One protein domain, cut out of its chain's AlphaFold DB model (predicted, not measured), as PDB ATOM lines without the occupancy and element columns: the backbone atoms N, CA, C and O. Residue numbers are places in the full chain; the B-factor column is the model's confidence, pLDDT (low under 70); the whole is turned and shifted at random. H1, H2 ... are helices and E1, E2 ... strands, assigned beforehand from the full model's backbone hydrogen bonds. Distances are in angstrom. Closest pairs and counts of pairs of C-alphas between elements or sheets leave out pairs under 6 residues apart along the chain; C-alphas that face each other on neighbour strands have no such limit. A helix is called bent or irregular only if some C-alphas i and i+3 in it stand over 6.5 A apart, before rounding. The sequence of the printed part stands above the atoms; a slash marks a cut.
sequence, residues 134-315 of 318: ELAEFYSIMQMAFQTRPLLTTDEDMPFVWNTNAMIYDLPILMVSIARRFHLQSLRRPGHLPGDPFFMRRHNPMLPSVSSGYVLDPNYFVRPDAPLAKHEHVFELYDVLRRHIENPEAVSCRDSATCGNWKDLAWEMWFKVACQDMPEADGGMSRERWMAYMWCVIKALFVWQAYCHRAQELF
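AT A GLANCE: This is residues 134 to 315 of the 318 residues of the protein "HRD1 HRD ubiquitin ligase complex ER membrane component" of Pyrenophora tritici-repentis (UniProt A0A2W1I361). The long helix H9 runs through the middle of a cluster of helices: H8 folds back along it as a helical hairpin, H3 crosses it, and H1 packs on its residues 307 to 315. H6 runs back along residues 164 to 172 of H3 and packs on H8, while a tiny antiparallel sheet, E1 - E2, sits by residues 302 to 310 of H9. A long loop, residues 187 to 217, joins H3 to H4, and residues 186 to 191 stick out. The 182 printed residues hold nine named helices and two strands, in the order H1 H2 E1 H3 H4 H5 H6 H7 E2 H8 H9, mostly helix. The whole is compact, with a radius of gyration of the C-alphas of 15.7 A and spans of 41 by 39 by 32 A.

IN THESE COORDINATES: Find E1 at residues 159 to 161 and E2 at 258 to 261, from C-alpha 258 at (204.480, 244.569, 177.193). H8, residues 262 to 277, follows at once and covers 20.8 A. H9, residues 287 to 315, covers 42.1 A and ends at C-alpha 315, (212.101, 259.165, 172.111). H3, residues 164 to 186, covers 32.6 A; it has a kink of 33 degrees near residue 172 and is only just irregular, C-alphas 169 and 172 being 6.9 A apart. H6, residues 232 to 246, covers 21.3 A. H1, residues 134 to 144, covers 15.3 A from C-alpha 134 at (217.878, 256.397, 166.199). Look for the short helices H2 at 148 to 153, H4 at 218 to 221, H5 at 227 to 230 and H7 at 248 to 251.

HOW THE PARTS SIT: Look first at E1 and E2, antiparallel at 148 degrees, with N 259 and O 160 within hydrogen-bond range at 2.8 A. The closest C-alphas of E1 and H9, Phe 160 and Ala 306, are 4.4 A apart. H8 and H9 touch as a helical hairpin at 33 degrees, a shallow tilt only just short of steep, closest at C-alphas Trp 262 and Phe 302, 5.6 A. H9 touches H3 with its residues 293 to 305 alone, at a steep tilt of 48 degrees, opposite ways; C-alphas Met 175 and Val 297 are closest, 5.8 A. H3 is the hub, touching H2, H4, H5, H6 and H9. H6 and H3 run opposite ways at a shallow tilt of 30 degrees, closest at C-alphas Thr 164 and Ile 245, 5.8 A. H7 only just touches H8, with 3 pairs of C-alphas within 8 A, closest at Val 251 and Met 269, 6.3 A. H1 and H3 are apart. Every O i to N i+4 pair is within hydrogen-bond range in H1, H2, H6, H8 and H9, and 17 of 19 in H3; H4, H5 and H7 are too short for one.

THE WHOLE: The C-alphas farthest apart, Pro 190 and Asp 255, are 47.8 A apart. The printed part has no cut, and the link from H3 to H4 is long. Read the B-factor column for pLDDT: it is under 70 at residues 188 to 193, 208 to 209, 211 to 215 and 250 to 257.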
ATOM      1  N   GLU A 134     219.084 256.401 165.376       79.88
ATOM      2  CA  GLU A 134     217.878 256.397 166.199       79.88
ATOM      3  C   GLU A 134     216.870 257.464 165.743       79.88
ATOM      4  O   GLU A 134     215.696 257.171 165.518       79.88
ATOM      5  N   LEU A 135     217.329 258.695 165.498       76.19
ATOM      6  CA  LEU A 135     216.471 259.775 165.014       76.19
ATOM      7  C   LEU A 135     215.996 259.521 163.572       76.19
ATOM      8  O   LEU A 135     214.866 259.857 163.210       76.19
ATOM      9  N   ALA A 136     216.835 258.914 162.727       78.62
ATOM     10  CA  ALA A 136     216.437 258.514 161.377       78.62
ATOM     11  C   ALA A 136     215.365 257.409 161.397       78.62
ATOM     12  O   ALA A 136     214.396 257.483 160.631       78.62
ATOM     13  N   GLU A 137     215.506 256.427 162.291       85.38
ATOM     14  CA  GLU A 137     214.512 255.379 162.531       85.38
ATOM     15  C   GLU A 137     213.186 255.981 163.015       85.38
ATOM     16  O   GLU A 137     212.131 255.705 162.437       85.38
ATOM     17  N   PHE A 138     213.240 256.895 163.985       83.75
ATOM     18  CA  PHE A 138     212.072 257.603 164.501       83.75
ATOM     19  C   PHE A 138     211.268 258.297 163.389       83.75
ATOM     20  O   PHE A 138     210.058 258.098 163.258       83.75
ATOM     21  N   TYR A 139     211.934 259.068 162.522       79.94
ATOM     22  CA  TYR A 139     211.256 259.725 161.400       79.94
ATOM     23  C   TYR A 139     210.680 258.732 160.386       79.94
ATOM     24  O   TYR A 139     209.612 258.994 159.825       79.94
ATOM     25  N   SER A 140     211.346 257.596 160.160       85.62
ATOM     26  CA  SER A 140     210.816 256.521 159.317       85.62
ATOM     27  C   SER A 140     209.499 255.983 159.885       85.62
ATOM     28  O   SER A 140     208.500 255.916 159.166       85.62
ATOM     29  N   ILE A 141     209.442 255.715 161.193       88.06
ATOM     30  CA  ILE A 141     208.219 255.269 161.877       88.06
ATOM     31  C   ILE A 141     207.107 256.322 161.770       88.06
ATOM     32  O   ILE A 141     205.964 256.001 161.431       88.06
ATOM     33  N   MET A 142     207.436 257.599 161.973       81.69
ATOM     34  CA  MET A 142     206.473 258.694 161.815       81.69
ATOM     35  C   MET A 142     205.894 258.760 160.394       81.69
ATOM     36  O   MET A 142     204.700 259.019 160.224       81.69
ATOM     37  N   GLN A 143     206.700 258.482 159.365       80.25
ATOM     38  CA  GLN A 143     206.227 258.381 157.982       80.25
ATOM     39  C   GLN A 143     205.347 257.145 157.757       80.25
ATOM     40  O   GLN A 143     204.377 257.209 156.993       80.25
ATOM     41  N   MET A 144     205.615 256.036 158.456       85.06
ATOM     42  CA  MET A 144     204.766 254.846 158.399       85.06
ATOM     43  C   MET A 144     203.355 255.098 158.919       85.06
ATOM     44  O   MET A 144     202.466 254.360 158.515       85.06
ATOM     45  N   ALA A 145     203.076 256.158 159.687       81.44
ATOM     46  CA  ALA A 145     201.706 256.544 160.058       81.44
ATOM     47  C   ALA A 145     200.800 256.838 158.841       81.44
ATOM     48  O   ALA A 145     199.573 256.779 158.948       81.44
ATOM     49  N   PHE A 146     201.399 257.132 157.682       78.94
ATOM     50  CA  PHE A 146     200.709 257.511 156.448       78.94
ATOM     51  C   PHE A 146     200.627 256.398 155.408       78.94
ATOM     52  O   PHE A 146     199.928 256.560 154.415       78.94
ATOM     53  N   GLN A 147     201.337 255.279 155.584       84.50
ATOM     54  CA  GLN A 147     201.396 254.222 154.572       84.50
ATOM     55  C   GLN A 147     201.163 252.837 155.165       84.50
ATOM     56  O   GLN A 147     201.860 252.401 156.072       84.50
ATOM     57  N   THR A 148     200.184 252.116 154.636       88.75
ATOM     58  CA  THR A 148     199.854 250.744 155.034       88.75
ATOM     59  C   THR A 148     200.809 249.724 154.418       88.75
ATOM     60  O   THR A 148     201.022 248.664 154.995       88.75
ATOM     61  N   ARG A 149     201.411 250.021 153.256       86.44
ATOM     62  CA  ARG A 149     202.321 249.081 152.577       86.44
ATOM     63  C   ARG A 149     203.500 248.649 153.461       86.44
ATOM     64  O   ARG A 149     203.662 247.437 153.564       86.44
ATOM     65  N   PRO A 150     204.267 249.563 154.093       87.38
ATOM     66  CA  PRO A 150     205.359 249.179 154.985       87.38
ATOM     67  C   PRO A 150     204.917 248.171 156.049       87.38
ATOM     68  O   PRO A 150     205.542 247.126 156.165       87.38
ATOM     69  N   LEU A 151     203.768 248.406 156.695       91.25
ATOM     70  CA  LEU A 151     203.224 247.537 157.749       91.25
ATOM     71  C   LEU A 151     202.946 246.105 157.266       91.25
ATOM     72  O   LEU A 151     203.174 245.133 157.979       91.25
ATOM     73  N   LEU A 152     202.443 245.961 156.038       89.69
ATOM     74  CA  LEU A 152     202.150 244.650 155.455       89.69
ATOM     75  C   LEU A 152     203.418 243.896 155.040       89.69
ATOM     76  O   LEU A 152     203.408 242.664 155.004       89.69
ATOM     77  N   THR A 153     204.489 244.625 154.721       89.25
ATOM     78  CA  THR A 153     205.788 244.069 154.314       89.25
ATOM     79  C   THR A 153     206.766 243.880 155.468       89.25
ATOM     80  O   THR A 153     207.815 243.282 155.263       89.25
ATOM     81  N   THR A 154     206.453 244.379 156.665       88.38
ATOM     82  CA  THR A 154     207.260 244.128 157.857       88.38
ATOM     83  C   THR A 154     207.161 242.660 158.241       88.38
ATOM     84  O   THR A 154     206.067 242.147 158.486       88.38
ATOM     85  N   ASP A 155     208.308 241.999 158.306       88.38
ATOM     86  CA  ASP A 155     208.442 240.620 158.783       88.38
ATOM     87  C   ASP A 155     209.366 240.523 160.006       88.38
ATOM     88  O   ASP A 155     209.588 239.432 160.525       88.38
ATOM     89  N   GLU A 156     209.892 241.664 160.460       89.06
ATOM     90  CA  GLU A 156     210.694 241.765 161.671       89.06
ATOM     91  C   GLU A 156     209.828 241.530 162.906       89.06
ATOM     92  O   GLU A 156     208.755 242.116 163.060       89.06
ATOM     93  N   ASP A 157     210.316 240.656 163.773       86.31
ATOM     94  CA  ASP A 157     209.691 240.303 165.033       86.31
ATOM     95  C   ASP A 157     209.942 241.420 166.053       86.31
ATOM     96  O   ASP A 157     211.086 241.709 166.401       86.31
ATOM     97  N   MET A 158     208.870 242.056 166.532       90.50
ATOM     98  CA  MET A 158     208.956 243.225 167.415       90.50
ATOM     99  C   MET A 158     207.966 243.106 168.581       90.50
ATOM    100  O   MET A 158     206.805 242.738 168.352       90.50
ATOM    101  N   PRO A 159     208.397 243.402 169.823       90.25
ATOM    102  CA  PRO A 159     207.492 243.507 170.958       90.25
ATOM    103  C   PRO A 159     206.644 244.777 170.849       90.25
ATOM    104  O   PRO A 159     207.004 245.732 170.160       90.25
ATOM    105  N   PHE A 160     205.511 244.802 171.545       89.94
ATOM    106  CA  PHE A 160     204.672 245.995 171.605       89.94
ATOM    107  C   PHE A 160     203.854 246.048 172.893       89.94
ATOM    108  O   PHE A 160     203.678 245.045 173.577       89.94
ATOM    109  N   VAL A 161     203.324 247.224 173.211       88.25
ATOM    110  CA  VAL A 161     202.429 247.433 174.356       88.25
ATOM    111  C   VAL A 161     200.980 247.391 173.887       88.25
ATOM    112  O   VAL A 161     200.622 248.062 172.916       88.25
ATOM    113  N   TRP A 162     200.125 246.633 174.580       89.50
ATOM    114  CA  TRP A 162     198.700 246.592 174.246       89.50
ATOM    115  C   TRP A 162     198.032 247.921 174.576       89.50
ATOM    116  O   TRP A 162     197.810 248.256 175.740       89.50
ATOM    117  N   ASN A 163     197.675 248.677 173.542       90.25
ATOM    118  CA  ASN A 163     196.978 249.943 173.693       90.25
ATOM    119  C   ASN A 163     195.587 249.860 173.068       90.25
ATOM    120  O   ASN A 163     195.392 250.182 171.896       90.25
ATOM    121  N   THR A 164     194.604 249.457 173.876       90.44
ATOM    122  CA  THR A 164     193.204 249.295 173.457       90.44
ATOM    123  C   THR A 164     192.667 250.529 172.728       90.44
ATOM    124  O   THR A 164     192.082 250.403 171.656       90.44
ATOM    125  N   ASN A 165     192.908 251.735 173.254       89.94
ATOM    126  CA  ASN A 165     192.377 252.969 172.668       89.94
ATOM    127  C   ASN A 165     192.999 253.274 171.299       89.94
ATOM    128  O   ASN A 165     192.278 253.605 170.357       89.94
ATOM    129  N   ALA A 166     194.322 253.143 171.177       91.19
ATOM    130  CA  ALA A 166     195.020 253.351 169.912       91.19
ATOM    131  C   ALA A 166     194.618 252.299 168.866       91.19
ATOM    132  O   ALA A 166     194.309 252.641 167.725       91.19
ATOM    133  N   MET A 167     194.531 251.031 169.273       93.19
ATOM    134  CA  MET A 167     194.140 249.933 168.393       93.19
ATOM    135  C   MET A 167     192.716 250.102 167.855       93.19
ATOM    136  O   MET A 167     192.503 249.965 166.652       93.19
ATOM    137  N   ILE A 168     191.743 250.444 168.710       92.31
ATOM    138  CA  ILE A 168     190.352 250.686 168.287       92.31
ATOM    139  C   ILE A 168     190.265 251.887 167.339       92.31
ATOM    140  O   ILE A 168     189.488 251.852 166.382       92.31
ATOM    141  N   TYR A 169     191.064 252.930 167.579       92.19
ATOM    142  CA  TYR A 169     191.118 254.105 166.713       92.19
ATOM    143  C   TYR A 169     191.690 253.787 165.323       92.19
ATOM    144  O   TYR A 169     191.124 254.205 164.312       92.19
ATOM    145  N   ASP A 170     192.787 253.028 165.245       93.75
ATOM    146  CA  ASP A 170     193.444 252.718 163.970       93.75
ATOM    147  C   ASP A 170     192.753 251.616 163.173       93.75
ATOM    148  O   ASP A 170     192.869 251.582 161.945       93.75
ATOM    149  N   LEU A 171     192.058 250.698 163.846       95.31
ATOM    150  CA  LEU A 171     191.413 249.544 163.227       95.31
ATOM    151  C   LEU A 171     190.566 249.908 161.988       95.31
ATOM    152  O   LEU A 171     190.845 249.370 160.912       95.31
ATOM    153  N   PRO A 172     189.591 250.835 162.050       94.69
ATOM    154  CA  PRO A 172     188.784 251.175 160.880       94.69
ATOM    155  C   PRO A 172     189.619 251.833 159.775       94.69
ATOM    156  O   PRO A 172     189.390 251.587 158.588       94.69
ATOM    157  N   ILE A 173     190.638 252.616 160.145       93.88
ATOM    158  CA  ILE A 173     191.571 253.249 159.205       93.88
ATOM    159  C   ILE A 173     192.325 252.180 158.413       93.88
ATOM    160  O   ILE A 173     192.397 252.251 157.182       93.88
ATOM    161  N   LEU A 174     192.841 251.163 159.101       95.50
ATOM    162  CA  LEU A 174     193.556 250.044 158.500       95.50
ATOM    163  C   LEU A 174     192.644 249.175 157.635       95.50
ATOM    164  O   LEU A 174     193.008 248.880 156.499       95.50
ATOM    165  N   MET A 175     191.446 248.839 158.116       96.50
ATOM    166  CA  MET A 175     190.448 248.073 157.359       96.50
ATOM    167  C   MET A 175     190.136 248.732 156.012       96.50
ATOM    168  O   MET A 175     190.260 248.100 154.960       96.50
ATOM    169  N   VAL A 176     189.836 250.034 156.013       95.00
ATOM    170  CA  VAL A 176     189.562 250.788 154.781       95.00
ATOM    171  C   VAL A 176     190.806 250.887 153.892       95.00
ATOM    172  O   VAL A 176     190.710 250.675 152.681       95.00
ATOM    173  N   SER A 177     191.982 251.162 154.467       93.38
ATOM    174  CA  SER A 177     193.238 251.273 153.707       93.38
ATOM    175  C   SER A 177     193.594 249.962 152.995       93.38
ATOM    176  O   SER A 177     194.020 249.958 151.838       93.38
ATOM    177  N   ILE A 178     193.379 248.825 153.655       95.00
ATOM    178  CA  ILE A 178     193.647 247.495 153.097       95.00
ATOM    179  C   ILE A 178     192.594 247.135 152.048       95.00
ATOM    180  O   ILE A 178     192.956 246.701 150.954       95.00
ATOM    181  N   ALA A 179     191.310 247.388 152.316       94.19
ATOM    182  CA  ALA A 179     190.235 247.180 151.347       94.19
ATOM    183  C   ALA A 179     190.477 247.974 150.050       94.19
ATOM    184  O   ALA A 179     190.317 247.444 148.946       94.19
ATOM    185  N   ARG A 180     190.945 249.222 150.173       91.81
ATOM    186  CA  ARG A 180     191.363 250.060 149.041       91.81
ATOM    187  C   ARG A 180     192.492 249.415 148.244       91.81
ATOM    188  O   ARG A 180     192.445 249.386 147.016       91.81
ATOM    189  N   ARG A 181     193.503 248.861 148.916       89.00
ATOM    190  CA  ARG A 181     194.629 248.186 148.248       89.00
ATOM    191  C   ARG A 181     194.186 246.945 147.484       89.00
ATOM    192  O   ARG A 181     194.585 246.796 146.331       89.00
ATOM    193  N   PHE A 182     193.319 246.118 148.067       88.94
ATOM    194  CA  PHE A 182     192.723 244.968 147.375       88.94
ATOM    195  C   PHE A 182     191.962 245.410 146.117       88.94
ATOM    196  O   PHE A 182     192.129 244.827 145.042       88.94
ATOM    197  N   HIS A 183     191.172 246.481 146.225       88.19
ATOM    198  CA  HIS A 183     190.447 247.043 145.091       88.19
ATOM    199  C   HIS A 183     191.392 247.535 143.989       88.19
ATOM    200  O   HIS A 183     191.285 247.091 142.845       88.19
ATOM    201  N   LEU A 184     192.368 248.378 144.322       85.12
ATOM    202  CA  LEU A 184     193.328 248.910 143.353       85.12
ATOM    203  C   LEU A 184     194.158 247.810 142.675       85.12
ATOM    204  O   LEU A 184     194.405 247.887 141.473       85.12
ATOM    205  N   GLN A 185     194.538 246.761 143.412       83.50
ATOM    206  CA  GLN A 185     195.215 245.589 142.849       83.50
ATOM    207  C   GLN A 185     194.320 244.826 141.865       83.50
ATOM    208  O   GLN A 185     194.775 244.426 140.792       83.50
ATOM    209  N   SER A 186     193.035 244.653 142.190       82.44
ATOM    210  CA  SER A 186     192.077 243.968 141.311       82.44
ATOM    211  C   SER A 186     191.825 244.704 139.994       82.44
ATOM    212  O   SER A 186     191.571 244.060 138.978       82.44
ATOM    213  N   LEU A 187     191.978 246.032 139.988       80.06
ATOM    214  CA  LEU A 187     191.883 246.858 138.787       80.06
ATOM    215  C   LEU A 187     193.093 246.702 137.848       80.06
ATOM    216  O   LEU A 187     193.100 247.319 136.785       80.06
ATOM    217  N   ARG A 188     194.103 245.895 138.225       67.06
ATOM    218  CA  ARG A 188     195.292 245.544 137.425       67.06
ATOM    219  C   ARG A 188     195.928 246.742 136.708       67.06
ATOM    220  O   ARG A 188     196.327 246.619 135.554       67.06
ATOM    221  N   ARG A 189     196.017 247.903 137.366       57.84
ATOM    222  CA  ARG A 189     196.707 249.069 136.793       57.84
ATOM    223  C   ARG A 189     198.216 248.786 136.761       57.84
ATOM    224  O   ARG A 189     198.802 248.671 137.839       57.84
ATOM    225  N   PRO A 190     198.853 248.658 135.582       48.25
ATOM    226  CA  PRO A 190     200.303 248.535 135.503       48.25
ATOM    227  C   PRO A 190     200.936 249.860 135.953       48.25
ATOM    228  O   PRO A 190     200.455 250.925 135.571       48.25
ATOM    229  N   GLY A 191     201.992 249.807 136.769       56.50
ATOM    230  CA  GLY A 191     202.929 250.930 136.931       56.50
ATOM    231  C   GLY A 191     203.045 251.565 138.320       56.50
ATOM    232  O   GLY A 191     204.160 251.828 138.754       56.50
ATOM    233  N   HIS A 192     201.971 251.787 139.084       63.94
ATOM    234  CA  HIS A 192     202.108 252.343 140.443       63.94
ATOM    235  C   HIS A 192     200.807 252.197 141.241       63.94
ATOM    236  O   HIS A 192     199.770 252.732 140.847       63.94
ATOM    237  N   LEU A 193     200.841 251.499 142.382       68.88
ATOM    238  CA  LEU A 193     199.756 251.614 143.358       68.88
ATOM    239  C   LEU A 193     199.927 252.963 144.066       68.88
ATOM    240  O   LEU A 193     200.978 253.164 144.678       68.88
ATOM    241  N   PRO A 194     198.941 253.875 143.999       78.94
ATOM    242  CA  PRO A 194     199.048 255.159 144.674       78.94
ATOM    243  C   PRO A 194     199.256 254.954 146.177       78.94
ATOM    244  O   PRO A 194     198.760 253.981 146.760       78.94
ATOM    245  N   GLY A 195     199.963 255.897 146.801       78.94
ATOM    246  CA  GLY A 195     200.066 255.976 148.254       78.94
ATOM    247  C   GLY A 195     198.690 256.015 148.925       78.94
ATOM    248  O   GLY A 195     197.651 256.243 148.284       78.94
ATOM    249  N   ASP A 196     198.677 255.758 150.229       81.62
ATOM    250  CA  ASP A 196     197.459 255.964 151.001       81.62
ATOM    251  C   ASP A 196     197.236 257.479 151.155       81.62
ATOM    252  O   ASP A 196     198.194 258.232 151.348       81.62
ATOM    253  N   PRO A 197     195.998 257.961 150.976       79.12
ATOM    254  CA  PRO A 197     195.702 259.380 151.076       79.12
ATOM    255  C   PRO A 197     195.875 259.874 152.517       79.12
ATOM    256  O   PRO A 197     195.647 259.133 153.469       79.12
ATOM    257  N   PHE A 198     196.201 261.158 152.681       73.31
ATOM    258  CA  PHE A 198     196.513 261.763 153.984       73.31
ATOM    259  C   PHE A 198     195.420 261.568 155.049       73.31
ATOM    260  O   PHE A 198     195.717 261.436 156.230       73.31
ATOM    261  N   PHE A 199     194.149 261.500 154.651       77.62
ATOM    262  CA  PHE A 199     193.042 261.267 155.584       77.62
ATOM    263  C   PHE A 199     193.005 259.842 156.171       77.62
ATOM    264  O   PHE A 199     192.216 259.596 157.074       77.62
ATOM    265  N   MET A 200     193.816 258.906 155.660       83.56
ATOM    266  CA  MET A 200     194.023 257.564 156.230       83.56
ATOM    267  C   MET A 200     195.218 257.522 157.196       83.56
ATOM    268  O   MET A 200     195.754 256.453 157.490       83.56
ATOM    269  N   ARG A 201     195.665 258.689 157.671       86.12
ATOM    270  CA  ARG A 201     196.697 258.790 158.698       86.12
ATOM    271  C   ARG A 201     196.203 258.141 159.991       86.12
ATOM    272  O   ARG A 201     195.127 258.474 160.482       86.12
ATOM    273  N   ARG A 202     197.017 257.242 160.538       90.56
ATOM    274  CA  ARG A 202     196.821 256.626 161.859       90.56
ATOM    275  C   ARG A 202     197.113 257.607 162.994       90.56
ATOM    276  O   ARG A 202     197.561 258.732 162.749       90.56
ATOM    277  N   HIS A 203     196.858 257.200 164.237       91.12
ATOM    278  CA  HIS A 203     197.207 258.039 165.385       91.12
ATOM    279  C   HIS A 203     198.706 258.383 165.398       91.12
ATOM    280  O   HIS A 203     199.536 257.737 164.759       91.12
ATOM    281  N   ASN A 204     199.060 259.449 166.109       88.12
ATOM    282  CA  ASN A 204     200.459 259.804 166.297       88.12
ATOM    283  C   ASN A 204     201.085 258.833 167.317       88.12
ATOM    284  O   ASN A 204     200.582 258.802 168.441       88.12
ATOM    285  N   PRO A 205     202.166 258.101 166.987       86.62
ATOM    286  CA  PRO A 205     202.795 257.152 167.915       86.62
ATOM    287  C   PRO A 205     203.290 257.813 169.215       86.62
ATOM    288  O   PRO A 205     203.370 257.158 170.251       86.62
ATOM    289  N   MET A 206     203.536 259.127 169.191       84.56
ATOM    290  CA  MET A 206     203.927 259.925 170.361       84.56
ATOM    291  C   MET A 206     202.782 260.264 171.313       84.56
ATOM    292  O   MET A 206     203.014 260.822 172.383       84.56
ATOM    293  N   LEU A 207     201.537 259.988 170.928       82.38
ATOM    294  CA  LEU A 207     200.365 260.253 171.750       82.38
ATOM    295  C   LEU A 207     199.813 258.916 172.254       82.38
ATOM    296  O   LEU A 207     198.982 258.308 171.578       82.38
ATOM    297  N   PRO A 208     200.237 258.452 173.448       64.94
ATOM    298  CA  PRO A 208     199.830 257.153 173.982       64.94
ATOM    299  C   PRO A 208     198.331 257.083 174.299       64.94
ATOM    300  O   PRO A 208     197.790 255.994 174.469       64.94
ATOM    301  N   SER A 209     197.633 258.220 174.362       67.50
ATOM    302  CA  SER A 209     196.175 258.243 174.426       67.50
ATOM    303  C   SER A 209     195.591 258.980 173.229       67.50
ATOM    304  O   SER A 209     195.847 260.163 172.995       67.50
ATOM    305  N   VAL A 210     194.753 258.267 172.481       75.31
ATOM    306  CA  VAL A 210     193.766 258.894 171.608       75.31
ATOM    307  C   VAL A 210     192.549 259.210 172.471       75.31
ATOM    308  O   VAL A 210     192.162 258.397 173.313       75.31
ATOM    309  N   SER A 211     191.968 260.403 172.327       69.31
ATOM    310  CA  SER A 211     190.836 260.826 173.156       69.31
ATOM    311  C   SER A 211     189.712 259.780 173.119       69.31
ATOM    312  O   SER A 211     189.162 259.494 172.060       69.31
ATOM    313  N   SER A 212     189.354 259.253 174.296       54.88
ATOM    314  CA  SER A 212     188.393 258.157 174.544       54.88
ATOM    315  C   SER A 212     186.962 258.382 174.008       54.88
ATOM    316  O   SER A 212     186.094 257.538 174.204       54.88
ATOM    317  N   GLY A 213     186.689 259.505 173.339       57.47
ATOM    318  CA  GLY A 213     185.392 259.842 172.749       57.47
ATOM    319  C   GLY A 213     185.277 259.555 171.250       57.47
ATOM    320  O   GLY A 213     184.364 260.085 170.620       57.47
ATOM    321  N   TYR A 214     186.195 258.786 170.651       64.94
ATOM    322  CA  TYR A 214     186.126 258.487 169.221       64.94
ATOM    323  C   TYR A 214     184.981 257.511 168.923       64.94
ATOM    324  O   TYR A 214     185.122 256.294 169.027       64.94
ATOM    325  N   VAL A 215     183.825 258.061 168.555       69.50
ATOM    326  CA  VAL A 215     182.727 257.292 167.968       69.50
ATOM    327  C   VAL A 215     183.028 257.147 166.483       69.50
ATOM    328  O   VAL A 215     183.068 258.140 165.756       69.50
ATOM    329  N   LEU A 216     183.263 255.914 166.040       70.94
ATOM    330  CA  LEU A 216     183.460 255.622 164.630       70.94
ATOM    331  C   LEU A 216     182.181 255.957 163.857       70.94
ATOM    332  O   LEU A 216     181.145 255.330 164.070       70.94
ATOM    333  N   ASP A 217     182.259 256.932 162.955       81.44
ATOM    334  CA  ASP A 217     181.190 257.199 161.997       81.44
ATOM    335  C   ASP A 217     181.094 256.001 161.033       81.44
ATOM    336  O   ASP A 217     182.065 255.737 160.317       81.44
ATOM    337  N   PRO A 218     179.961 255.275 160.959       77.38
ATOM    338  CA  PRO A 218     179.787 254.172 160.012       77.38
ATOM    339  C   PRO A 218     180.040 254.584 158.554       77.38
ATOM    340  O   PRO A 218     180.460 253.762 157.737       77.38
ATOM    341  N   ASN A 219     179.860 255.869 158.226       83.31
ATOM    342  CA  ASN A 219     180.175 256.407 156.902       83.31
ATOM    343  C   ASN A 219     181.676 256.382 156.583       83.31
ATOM    344  O   ASN A 219     182.046 256.482 155.413       83.31
ATOM    345  N   TYR A 220     182.551 256.198 157.576       83.69
ATOM    346  CA  TYR A 220     183.993 256.075 157.368       83.69
ATOM    347  C   TYR A 220     184.347 254.906 156.437       83.69
ATOM    348  O   TYR A 220     185.209 255.041 155.563       83.69
ATOM    349  N   PHE A 221     183.632 253.784 156.575       83.31
ATOM    350  CA  PHE A 221     183.780 252.604 155.720       83.31
ATOM    351  C   PHE A 221     183.233 252.815 154.301       83.31
ATOM    352  O   PHE A 221     183.600 252.102 153.363       83.31
ATOM    353  N   VAL A 222     182.373 253.816 154.100       86.56
ATOM    354  CA  VAL A 222     181.688 254.050 152.828       86.56
ATOM    355  C   VAL A 222     182.590 254.824 151.870       86.56
ATOM    356  O   VAL A 222     182.445 256.024 151.651       86.56
ATOM    357  N   ARG A 223     183.520 254.109 151.226       86.75
ATOM    358  CA  ARG A 223     184.460 254.686 150.252       86.75
ATOM    359  C   ARG A 223     184.259 254.131 148.835       86.75
ATOM    360  O   ARG A 223     184.165 252.915 148.673       86.75
ATOM    361  N   PRO A 224     184.172 254.980 147.790       86.25
ATOM    362  CA  PRO A 224     184.068 254.514 146.401       86.25
ATOM    363  C   PRO A 224     185.275 253.686 145.945       86.25
ATOM    364  O   PRO A 224     185.115 252.761 145.157       86.25
ATOM    365  N   ASP A 225     186.464 253.997 146.458       87.62
ATOM    366  CA  ASP A 225     187.732 253.344 146.129       87.62
ATOM    367  C   ASP A 225     188.078 252.162 147.053       87.62
ATOM    368  O   ASP A 225     189.131 251.548 146.893       87.62
ATOM    369  N   ALA A 226     187.189 251.805 147.986       91.69
ATOM    370  CA  ALA A 226     187.309 250.625 148.843       91.69
ATOM    371  C   ALA A 226     185.953 249.899 148.967       91.69
ATOM    372  O   ALA A 226     185.379 249.843 150.052       91.69
ATOM    373  N   PRO A 227     185.403 249.338 147.871       89.94
ATOM    374  CA  PRO A 227     184.068 248.735 147.871       89.94
ATOM    375  C   PRO A 227     183.906 247.601 148.892       89.94
ATOM    376  O   PRO A 227     182.839 247.489 149.487       89.94
ATOM    377  N   LEU A 228     184.965 246.821 149.147       90.81
ATOM    378  CA  LEU A 228     184.961 245.763 150.164       90.81
ATOM    379  C   LEU A 228     184.634 246.306 151.562       90.81
ATOM    380  O   LEU A 228     183.934 245.643 152.314       90.81
ATOM    381  N   ALA A 229     185.074 247.524 151.895       92.69
ATOM    382  CA  ALA A 229     184.858 248.103 153.219       92.69
ATOM    383  C   ALA A 229     183.369 248.297 153.562       92.69
ATOM    384  O   ALA A 229     183.027 248.397 154.731       92.69
ATOM    385  N   LYS A 230     182.483 248.316 152.557       92.31
ATOM    386  CA  LYS A 230     181.029 248.460 152.724       92.31
ATOM    387  C   LYS A 230     180.303 247.137 152.970       92.31
ATOM    388  O   LYS A 230     179.084 247.149 153.114       92.31
ATOM    389  N   HIS A 231     181.005 246.010 152.919       94.69
ATOM    390  CA  HIS A 231     180.386 244.697 153.047       94.69
ATOM    391  C   HIS A 231     179.954 244.428 154.495       94.69
ATOM    392  O   HIS A 231     180.681 244.774 155.421       94.69
ATOM    393  N   GLU A 232     178.817 243.759 154.707       94.19
ATOM    394  CA  GLU A 232     178.278 243.466 156.050       94.19
ATOM    395  C   GLU A 232     179.267 242.689 156.933       94.19
ATOM    396  O   GLU A 232     179.570 243.121 158.042       94.19
ATOM    397  N   HIS A 233     179.896 241.641 156.385       95.19
ATOM    398  CA  HIS A 233     180.968 240.899 157.061       95.19
ATOM    399  C   HIS A 233     182.166 241.776 157.479       95.19
ATOM    400  O   HIS A 233     182.893 241.412 158.393       95.19
ATOM    401  N   VAL A 234     182.410 242.930 156.843       94.50
ATOM    402  CA  VAL A 234     183.481 243.848 157.279       94.50
ATOM    403  C   VAL A 234     183.074 244.619 158.534       94.50
ATOM    404  O   VAL A 234     183.916 244.824 159.405       94.50
ATOM    405  N   PHE A 235     181.804 245.001 158.667       93.12
ATOM    406  CA  PHE A 235     181.294 245.595 159.907       93.12
ATOM    407  C   PHE A 235     181.290 244.573 161.046       93.12
ATOM    408  O   PHE A 235     181.759 244.870 162.139       93.12
ATOM    409  N   GLU A 236     180.861 243.343 160.765       95.00
ATOM    410  CA  GLU A 236     180.922 242.251 161.737       95.00
ATOM    411  C   GLU A 236     182.367 241.961 162.174       95.00
ATOM    412  O   GLU A 236     182.642 241.850 163.368       95.00
ATOM    413  N   LEU A 237     183.315 241.936 161.230       95.88
ATOM    414  CA  LEU A 237     184.741 241.793 161.529       95.88
ATOM    415  C   LEU A 237     185.249 242.913 162.440       95.88
ATOM    416  O   LEU A 237     186.029 242.647 163.353       95.88
ATOM    417  N   TYR A 238     184.824 244.157 162.203       95.25
ATOM    418  CA  TYR A 238     185.179 245.283 163.064       95.25
ATOM    419  C   TYR A 238     184.690 245.049 164.497       95.25
ATOM    420  O   TYR A 238     185.482 245.170 165.430       95.25
ATOM    421  N   ASP A 239     183.428 244.656 164.673       94.12
ATOM    422  CA  ASP A 239     182.849 244.405 165.995       94.12
ATOM    423  C   ASP A 239     183.516 243.218 166.704       94.12
ATOM    424  O   ASP A 239     183.774 243.272 167.909       94.12
ATOM    425  N   VAL A 240     183.844 242.149 165.972       95.25
ATOM    426  CA  VAL A 240     184.580 240.989 166.499       95.25
ATOM    427  C   VAL A 240     185.977 241.399 166.960       95.25
ATOM    428  O   VAL A 240     186.341 241.143 168.109       95.25
ATOM    429  N   LEU A 241     186.750 242.069 166.102       94.94
ATOM    430  CA  LEU A 241     188.101 242.519 166.439       94.94
ATOM    431  C   LEU A 241     188.085 243.507 167.602       94.94
ATOM    432  O   LEU A 241     188.889 243.377 168.520       94.94
ATOM    433  N   ARG A 242     187.140 244.450 167.612       93.75
ATOM    434  CA  ARG A 242     186.967 245.403 168.708       93.75
ATOM    435  C   ARG A 242     186.733 244.694 170.041       93.75
ATOM    436  O   ARG A 242     187.416 245.024 171.006       93.75
ATOM    437  N   ARG A 243     185.840 243.698 170.097       93.06
ATOM    438  CA  ARG A 243     185.594 242.915 171.324       93.06
ATOM    439  C   ARG A 243     186.855 242.213 171.830       93.06
ATOM    440  O   ARG A 243     187.094 242.201 173.032       93.06
ATOM    441  N   HIS A 244     187.666 241.657 170.930       92.00
ATOM    442  CA  HIS A 244     188.948 241.042 171.303       92.00
ATOM    443  C   HIS A 244     189.986 242.072 171.759       92.00
ATOM    444  O   HIS A 244     190.752 241.802 172.677       92.00
ATOM    445  N   ILE A 245     189.997 243.269 171.167       91.75
ATOM    446  CA  ILE A 245     190.892 244.369 171.561       91.75
ATOM    447  C   ILE A 245     190.532 244.931 172.949       91.75
ATOM    448  O   ILE A 245     191.418 245.266 173.742       91.75
ATOM    449  N   GLU A 246     189.235 245.024 173.251       90.62
ATOM    450  CA  GLU A 246     188.706 245.450 174.555       90.62
ATOM    451  C   GLU A 246     188.918 244.390 175.653       90.62
ATOM    452  O   GLU A 246     188.924 244.738 176.832       90.62
ATOM    453  N   ASN A 247     189.138 243.122 175.284       87.75
ATOM    454  CA  ASN A 247     189.364 242.014 176.214       87.75
ATOM    455  C   ASN A 247     190.683 241.260 175.920       87.75
ATOM    456  O   ASN A 247     190.651 240.148 175.386       87.75
ATOM    457  N   PRO A 248     191.854 241.826 176.275       77.81
ATOM    458  CA  PRO A 248     193.166 241.245 175.960       77.81
ATOM    459  C   PRO A 248     193.423 239.868 176.591       77.81
ATOM    460  O   PRO A 248     194.165 239.068 176.016       77.81
ATOM    461  N   GLU A 249     192.778 239.547 177.720       75.75
ATOM    462  CA  GLU A 249     192.842 238.209 178.336       75.75
ATOM    463  C   GLU A 249     192.357 237.121 177.368       75.75
ATOM    464  O   GLU A 249     192.836 235.986 177.391       75.75
ATOM    465  N   ALA A 250     191.449 237.483 176.457       63.16
ATOM    466  CA  ALA A 250     190.951 236.587 175.430       63.16
ATOM    467  C   ALA A 250     192.002 236.241 174.368       63.16
ATOM    468  O   ALA A 250     191.755 235.308 173.611       63.16
ATOM    469  N   VAL A 251     193.156 236.923 174.294       62.34
ATOM    470  CA  VAL A 251     194.218 236.712 173.284       62.34
ATOM    471  C   VAL A 251     195.581 236.415 173.931       62.34
ATOM    472  O   VAL A 251     196.626 236.684 173.354       62.34
ATOM    473  N   SER A 252     195.588 235.856 175.144       67.12
ATOM    474  CA  SER A 252     196.805 235.392 175.831       67.12
ATOM    475  C   SER A 252     197.875 236.469 176.113       67.12
ATOM    476  O   SER A 252     198.984 236.112 176.521       67.12
ATOM    477  N   CYS A 253     197.583 237.771 175.968       62.91
ATOM    478  CA  CYS A 253     198.492 238.809 176.465       62.91
ATOM    479  C   CYS A 253     198.334 238.893 177.996       62.91
ATOM    480  O   CYS A 253     197.258 239.198 178.505       62.91
ATOM    481  N   ARG A 254     199.387 238.510 178.733       57.12
ATOM    482  CA  ARG A 254     199.413 238.513 180.209       57.12
ATOM    483  C   ARG A 254     199.542 239.942 180.744       57.12
ATOM    484  O   ARG A 254     200.067 240.795 180.047       57.12
ATOM    485  N   ASP A 255     199.177 240.143 182.011       55.75
ATOM    486  CA  ASP A 255     199.157 241.411 182.777       55.75
ATOM    487  C   ASP A 255     200.423 242.303 182.728       55.75
ATOM    488  O   ASP A 255     200.425 243.410 183.268       55.75
ATOM    489  N   SER A 256     201.525 241.858 182.116       52.91
ATOM    490  CA  SER A 256     202.662 242.729 181.828       52.91
ATOM    491  C   SER A 256     202.313 243.637 180.651       52.91
ATOM    492  O   SER A 256     202.054 243.145 179.560       52.91
ATOM    493  N   ALA A 257     202.358 244.957 180.854       63.03
ATOM    494  CA  ALA A 257     202.048 245.977 179.845       63.03
ATOM    495  C   ALA A 257     202.701 245.739 178.463       63.03
ATOM    496  O   ALA A 257     202.173 246.175 177.445       63.03
ATOM    497  N   THR A 258     203.823 245.024 178.417       71.62
ATOM    498  CA  THR A 258     204.480 244.569 177.193       71.62
ATOM    499  C   THR A 258     203.908 243.222 176.746       71.62
ATOM    500  O   THR A 258     204.122 242.191 177.392       71.62
ATOM    501  N   CYS A 259     203.214 243.217 175.612       78.00
ATOM    502  CA  CYS A 259     202.940 241.987 174.891       78.00
ATOM    503  C   CYS A 259     204.236 241.485 174.232       78.00
ATOM    504  O   CYS A 259     205.162 242.251 173.944       78.00
ATOM    505  N   GLY A 260     204.313 240.169 174.013       80.06
ATOM    506  CA  GLY A 260     205.419 239.552 173.282       80.06
ATOM    507  C   GLY A 260     205.469 239.992 171.814       80.06
ATOM    508  O   GLY A 260     204.931 241.023 171.416       80.06
ATOM    509  N   ASN A 261     206.107 239.179 170.979       87.44
ATOM    510  CA  ASN A 261     206.191 239.445 169.549       87.44
ATOM    511  C   ASN A 261     204.794 239.547 168.905       87.44
ATOM    512  O   ASN A 261     203.940 238.674 169.093       87.44
ATOM    513  N   TRP A 262     204.591 240.599 168.107       90.44
ATOM    514  CA  TRP A 262     203.356 240.864 167.374       90.44
ATOM    515  C   TRP A 262     202.869 239.666 166.546       90.44
ATOM    516  O   TRP A 262     201.662 239.462 166.418       90.44
ATOM    517  N   LYS A 263     203.787 238.862 165.997       90.75
ATOM    518  CA  LYS A 263     203.484 237.802 165.029       90.75
ATOM    519  C   LYS A 263     202.653 236.664 165.610       90.75
ATOM    520  O   LYS A 263     201.671 236.257 164.987       90.75
ATOM    521  N   ASP A 264     203.022 236.168 166.786       88.62
ATOM    522  CA  ASP A 264     202.331 235.043 167.425       88.62
ATOM    523  C   ASP A 264     200.921 235.453 167.863       88.62
ATOM    524  O   ASP A 264     199.947 234.747 167.598       88.62
ATOM    525  N   LEU A 265     200.798 236.652 168.440       89.00
ATOM    526  CA  LEU A 265     199.512 237.209 168.857       89.00
ATOM    527  C   LEU A 265     198.605 237.526 167.663       89.00
ATOM    528  O   LEU A 265     197.405 237.259 167.714       89.00
ATOM    529  N   ALA A 266     199.168 238.044 166.567       88.31
ATOM    530  CA  ALA A 266     198.429 238.265 165.330       88.31
ATOM    531  C   ALA A 266     197.889 236.946 164.756       88.31
ATOM    532  O   ALA A 266     196.738 236.892 164.324       88.31
ATOM    533  N   TRP A 267     198.683 235.871 164.782       88.62
ATOM    534  CA  TRP A 267     198.232 234.539 164.372       88.62
ATOM    535  C   TRP A 267     197.134 233.984 165.272       88.62
ATOM    536  O   TRP A 267     196.143 233.460 164.760       88.62
ATOM    537  N   GLU A 268     197.277 234.115 166.589       90.06
ATOM    538  CA  GLU A 268     196.266 233.666 167.545       90.06
ATOM    539  C   GLU A 268     194.942 234.418 167.356       90.06
ATOM    540  O   GLU A 268     193.881 233.793 167.271       90.06
ATOM    541  N   MET A 269     195.004 235.748 167.225       91.12
ATOM    542  CA  MET A 269     193.832 236.575 166.950       91.12
ATOM    543  C   MET A 269     193.196 236.193 165.614       91.12
ATOM    544  O   MET A 269     191.989 235.967 165.555       91.12
ATOM    545  N   TRP A 270     193.994 236.075 164.551       92.00
ATOM    546  CA  TRP A 270     193.487 235.685 163.238       92.00
ATOM    547  C   TRP A 270     192.802 234.325 163.280       92.00
ATOM    548  O   TRP A 270     191.700 234.197 162.761       92.00
ATOM    549  N   PHE A 271     193.398 233.330 163.938       89.12
ATOM    550  CA  PHE A 271     192.803 232.003 164.048       89.12
ATOM    551  C   PHE A 271     191.468 232.036 164.802       89.12
ATOM    552  O   PHE A 271     190.508 231.414 164.355       89.12
ATOM    553  N   LYS A 272     191.375 232.778 165.914       90.38
ATOM    554  CA  LYS A 272     190.115 232.935 166.664       90.38
ATOM    555  C   LYS A 272     189.031 233.570 165.802       90.38
ATOM    556  O   LYS A 272     187.968 232.981 165.627       90.38
ATOM    557  N   VAL A 273     189.336 234.702 165.173       89.06
ATOM    558  CA  VAL A 273     188.367 235.403 164.327       89.06
ATOM    559  C   VAL A 273     187.950 234.547 163.128       89.06
ATOM    560  O   VAL A 273     186.763 234.330 162.902       89.06
ATOM    561  N   ALA A 274     188.915 234.017 162.379       85.38
ATOM    562  CA  ALA A 274     188.670 233.324 161.119       85.38
ATOM    563  C   ALA A 274     188.046 231.929 161.281       85.38
ATOM    564  O   ALA A 274     187.280 231.499 160.422       85.38
ATOM    565  N   CYS A 275     188.399 231.197 162.342       87.19
ATOM    566  CA  CYS A 275     187.973 229.808 162.520       87.19
ATOM    567  C   CYS A 275     186.869 229.634 163.567       87.19
ATOM    568  O   CYS A 275     186.189 228.611 163.530       87.19
ATOM    569  N   GLN A 276     186.712 230.567 164.514       90.88
ATOM    570  CA  GLN A 276     185.765 230.424 165.627       90.88
ATOM    571  C   GLN A 276     184.627 231.440 165.538       90.88
ATOM    572  O   GLN A 276     183.468 231.035 165.556       90.88
ATOM    573  N   ASP A 277     184.941 232.731 165.411       93.38
ATOM    574  CA  ASP A 277     183.916 233.780 165.454       93.38
ATOM    575  C   ASP A 277     183.189 233.964 164.119       93.38
ATOM    576  O   ASP A 277     181.982 234.188 164.107       93.38
ATOM    577  N   MET A 278     183.910 233.866 162.997       94.75
ATOM    578  CA  MET A 278     183.382 234.156 161.658       94.75
ATOM    579  C   MET A 278     183.699 233.055 160.619       94.75
ATOM    580  O   MET A 278     184.218 233.363 159.542       94.75
ATOM    581  N   PRO A 279     183.403 231.765 160.887       92.69
ATOM    582  CA  PRO A 279     183.826 230.655 160.021       92.69
ATOM    583  C   PRO A 279     183.184 230.653 158.625       92.69
ATOM    584  O   PRO A 279     183.791 230.145 157.677       92.69
ATOM    585  N   GLU A 280     181.980 231.221 158.506       93.12
ATOM    586  CA  GLU A 280     181.180 231.256 157.271       93.12
ATOM    587  C   GLU A 280     181.257 232.604 156.534       93.12
ATOM    588  O   GLU A 280     180.690 232.749 155.453       93.12
ATOM    589  N   ALA A 281     181.959 233.596 157.090       93.19
ATOM    590  CA  ALA A 281     182.100 234.898 156.451       93.19
ATOM    591  C   ALA A 281     183.031 234.816 155.229       93.19
ATOM    592  O   ALA A 281     184.073 234.157 155.260       93.19
ATOM    593  N   ASP A 282     182.678 235.532 154.161       91.12
ATOM    594  CA  ASP A 282     183.440 235.571 152.905       91.12
ATOM    595  C   ASP A 282     183.681 236.996 152.372       91.12
ATOM    596  O   ASP A 282     184.287 237.180 151.317       91.12
ATOM    597  N   GLY A 283     183.193 238.023 153.078       89.31
ATOM    598  CA  GLY A 283     183.284 239.420 152.643       89.31
ATOM    599  C   GLY A 283     182.705 239.726 151.255       89.31
ATOM    600  O   GLY A 283     183.115 240.723 150.658       89.31
ATOM    601  N   GLY A 284     181.832 238.874 150.704       88.06
ATOM    602  CA  GLY A 284     181.335 239.007 149.331       88.06
ATOM    603  C   GLY A 284     182.412 238.732 148.278       88.06
ATOM    604  O   GLY A 284     182.354 239.238 147.154       88.06
ATOM    605  N   MET A 285     183.443 237.973 148.649       90.31
ATOM    606  CA  MET A 285     184.552 237.558 147.798       90.31
ATOM    607  C   MET A 285     184.889 236.081 148.020       90.31
ATOM    608  O   MET A 285     184.203 235.372 148.743       90.31
ATOM    609  N   SER A 286     185.931 235.573 147.353       88.81
ATOM    610  CA  SER A 286     186.365 234.198 147.613       88.81
ATOM    611  C   SER A 286     186.904 234.071 149.038       88.81
ATOM    612  O   SER A 286     187.539 235.000 149.553       88.81
ATOM    613  N   ARG A 287     186.710 232.898 149.649       87.19
ATOM    614  CA  ARG A 287     187.169 232.611 151.012       87.19
ATOM    615  C   ARG A 287     188.662 232.892 151.184       87.19
ATOM    616  O   ARG A 287     189.067 233.452 152.193       87.19
ATOM    617  N   GLU A 288     189.486 232.580 150.187       87.31
ATOM    618  CA  GLU A 288     190.932 232.827 150.234       87.31
ATOM    619  C   GLU A 288     191.248 234.325 150.302       87.31
ATOM    620  O   GLU A 288     192.118 234.748 151.065       87.31
ATOM    621  N   ARG A 289     190.530 235.146 149.526       87.62
ATOM    622  CA  ARG A 289     190.708 236.603 149.540       87.62
ATOM    623  C   ARG A 289     190.207 237.219 150.838       87.62
ATOM    624  O   ARG A 289     190.857 238.128 151.345       87.62
ATOM    625  N   TRP A 290     189.108 236.703 151.380       90.19
ATOM    626  CA  TRP A 290     188.592 237.122 152.678       90.19
ATOM    627  C   TRP A 290     189.577 236.821 153.809       90.19
ATOM    628  O   TRP A 290     189.932 237.712 154.578       90.19
ATOM    629  N   MET A 291     190.108 235.597 153.847       88.38
ATOM    630  CA  MET A 291     191.136 235.198 154.809       88.38
ATOM    631  C   MET A 291     192.387 236.076 154.714       88.38
ATOM    632  O   MET A 291     192.919 236.504 155.739       88.38
ATOM    633  N   ALA A 292     192.830 236.382 153.489       91.50
ATOM    634  CA  ALA A 292     193.957 237.279 153.254       91.50
ATOM    635  C   ALA A 292     193.666 238.709 153.732       91.50
ATOM    636  O   ALA A 292     194.530 239.333 154.341       91.50
ATOM    637  N   TYR A 293     192.456 239.223 153.493       93.94
ATOM    638  CA  TYR A 293     192.036 240.532 153.987       93.94
ATOM    639  C   TYR A 293     192.068 240.588 155.521       93.94
ATOM    640  O   TYR A 293     192.724 241.472 156.072       93.94
ATOM    641  N   MET A 294     191.448 239.617 156.204       94.44
ATOM    642  CA  MET A 294     191.470 239.530 157.670       94.44
ATOM    643  C   MET A 294     192.899 239.470 158.213       94.44
ATOM    644  O   MET A 294     193.245 240.218 159.128       94.44
ATOM    645  N   TRP A 295     193.753 238.632 157.616       95.25
ATOM    646  CA  TRP A 295     195.160 238.531 157.999       95.25
ATOM    647  C   TRP A 295     195.892 239.863 157.835       95.25
ATOM    648  O   TRP A 295     196.575 240.305 158.752       95.25
ATOM    649  N   CYS A 296     195.726 240.538 156.694       96.06
ATOM    650  CA  CYS A 296     196.348 241.836 156.458       96.06
ATOM    651  C   CYS A 296     195.896 242.887 157.478       96.06
ATOM    652  O   CYS A 296     196.727 243.682 157.913       96.06
ATOM    653  N   VAL A 297     194.612 242.903 157.855       97.00
ATOM    654  CA  VAL A 297     194.075 243.843 158.856       97.00
ATOM    655  C   VAL A 297     194.727 243.608 160.209       97.00
ATOM    656  O   VAL A 297     195.276 244.545 160.789       97.00
ATOM    657  N   ILE A 298     194.724 242.360 160.675       95.81
ATOM    658  CA  ILE A 298     195.291 241.989 161.972       95.81
ATOM    659  C   ILE A 298     196.803 242.236 161.978       95.81
ATOM    660  O   ILE A 298     197.300 242.934 162.858       95.81
ATOM    661  N   LYS A 299     197.533 241.774 160.954       95.12
ATOM    662  CA  LYS A 299     198.975 242.026 160.812       95.12
ATOM    663  C   LYS A 299     199.284 243.519 160.868       95.12
ATOM    664  O   LYS A 299     200.111 243.934 161.671       95.12
ATOM    665  N   ALA A 300     198.630 244.332 160.036       96.38
ATOM    666  CA  ALA A 300     198.934 245.758 159.966       96.38
ATOM    667  C   ALA A 300     198.645 246.481 161.286       96.38
ATOM    668  O   ALA A 300     199.391 247.388 161.641       96.38
ATOM    669  N   LEU A 301     197.596 246.076 162.009       96.44
ATOM    670  CA  LEU A 301     197.268 246.639 163.316       96.44
ATOM    671  C   LEU A 301     198.373 246.357 164.332       96.44
ATOM    672  O   LEU A 301     198.863 247.277 164.978       96.44
ATOM    673  N   PHE A 302     198.792 245.100 164.429       95.00
ATOM    674  CA  PHE A 302     199.790 244.643 165.392       95.00
ATOM    675  C   PHE A 302     201.188 245.192 165.087       95.00
ATOM    676  O   PHE A 302     201.848 245.733 165.971       95.00
ATOM    677  N   VAL A 303     201.603 245.148 163.819       95.62
ATOM    678  CA  VAL A 303     202.860 245.759 163.361       95.62
ATOM    679  C   VAL A 303     202.869 247.262 163.635       95.62
ATOM    680  O   VAL A 303     203.887 247.809 164.050       95.62
ATOM    681  N   TRP A 304     201.741 247.947 163.429       95.75
ATOM    682  CA  TRP A 304     201.656 249.373 163.721       95.75
ATOM    683  C   TRP A 304     201.832 249.671 165.212       95.75
ATOM    684  O   TRP A 304     202.599 250.567 165.545       95.75
ATOM    685  N   GLN A 305     201.214 248.893 166.106       94.25
ATOM    686  CA  GLN A 305     201.435 249.070 167.546       94.25
ATOM    687  C   GLN A 305     202.891 248.800 167.953       94.25
ATOM    688  O   GLN A 305     203.419 249.506 168.811       94.25
ATOM    689  N   ALA A 306     203.560 247.836 167.315       94.62
ATOM    690  CA  ALA A 306     204.985 247.591 167.533       94.62
ATOM    691  C   ALA A 306     205.852 248.783 167.118       94.62
ATOM    692  O   ALA A 306     206.707 249.219 167.886       94.62
ATOM    693  N   TYR A 307     205.572 249.389 165.962       95.00
ATOM    694  CA  TYR A 307     206.244 250.624 165.567       95.00
ATOM    695  C   TYR A 307     205.929 251.797 166.501       95.00
ATOM    696  O   TYR A 307     206.835 252.560 166.827       95.00
ATOM    697  N   CYS A 308     204.687 251.938 166.976       93.25
ATOM    698  CA  CYS A 308     204.355 252.968 167.962       93.25
ATOM    699  C   CYS A 308     205.166 252.805 169.247       93.25
ATOM    700  O   CYS A 308     205.718 253.783 169.742       93.25
ATOM    701  N   HIS A 309     205.274 251.576 169.753       91.94
ATOM    702  CA  HIS A 309     206.082 251.282 170.930       91.94
ATOM    703  C   HIS A 309     207.564 251.596 170.687       91.94
ATOM    704  O   HIS A 309     208.176 252.304 171.480       91.94
ATOM    705  N   ARG A 310     208.110 251.171 169.543       92.44
ATOM    706  CA  ARG A 310     209.493 251.459 169.147       92.44
ATOM    707  C   ARG A 310     209.779 252.960 169.060       92.44
ATOM    708  O   ARG A 310     210.819 253.412 169.520       92.44
ATOM    709  N   ALA A 311     208.862 253.747 168.499       91.56
ATOM    710  CA  ALA A 311     209.011 255.200 168.438       91.56
ATOM    711  C   ALA A 311     209.019 255.853 169.827       91.56
ATOM    712  O   ALA A 311     209.741 256.826 170.023       91.56
ATOM    713  N   GLN A 312     208.249 255.320 170.779       89.44
ATOM    714  CA  GLN A 312     208.261 255.783 172.169       89.44
ATOM    715  C   GLN A 312     209.595 255.451 172.848       89.44
ATOM    716  O   GLN A 312     210.196 256.337 173.442       89.44
ATOM    717  N   GLU A 313     210.109 254.228 172.677       89.94
ATOM    718  CA  GLU A 313     211.428 253.842 173.199       89.94
ATOM    719  C   GLU A 313     212.556 254.715 172.637       89.94
ATOM    720  O   GLU A 313     213.449 255.116 173.375       89.94
ATOM    721  N   LEU A 314     212.520 255.020 171.334       87.25
ATOM    722  CA  LEU A 314     213.514 255.885 170.694       87.25
ATOM    723  C   LEU A 314     213.458 257.324 171.219       87.25
ATOM    724  O   LEU A 314     214.493 257.974 171.291       87.25
ATOM    725  N   PHE A 315     212.271 257.816 171.575       81.88
ATOM    726  CA  PHE A 315     212.101 259.165 172.111       81.88
ATOM    727  C   PHE A 315     212.516 259.279 173.581       81.88
ATOM    728  O   PHE A 315     213.060 260.302 173.974       81.88
TER     729      PHE A 315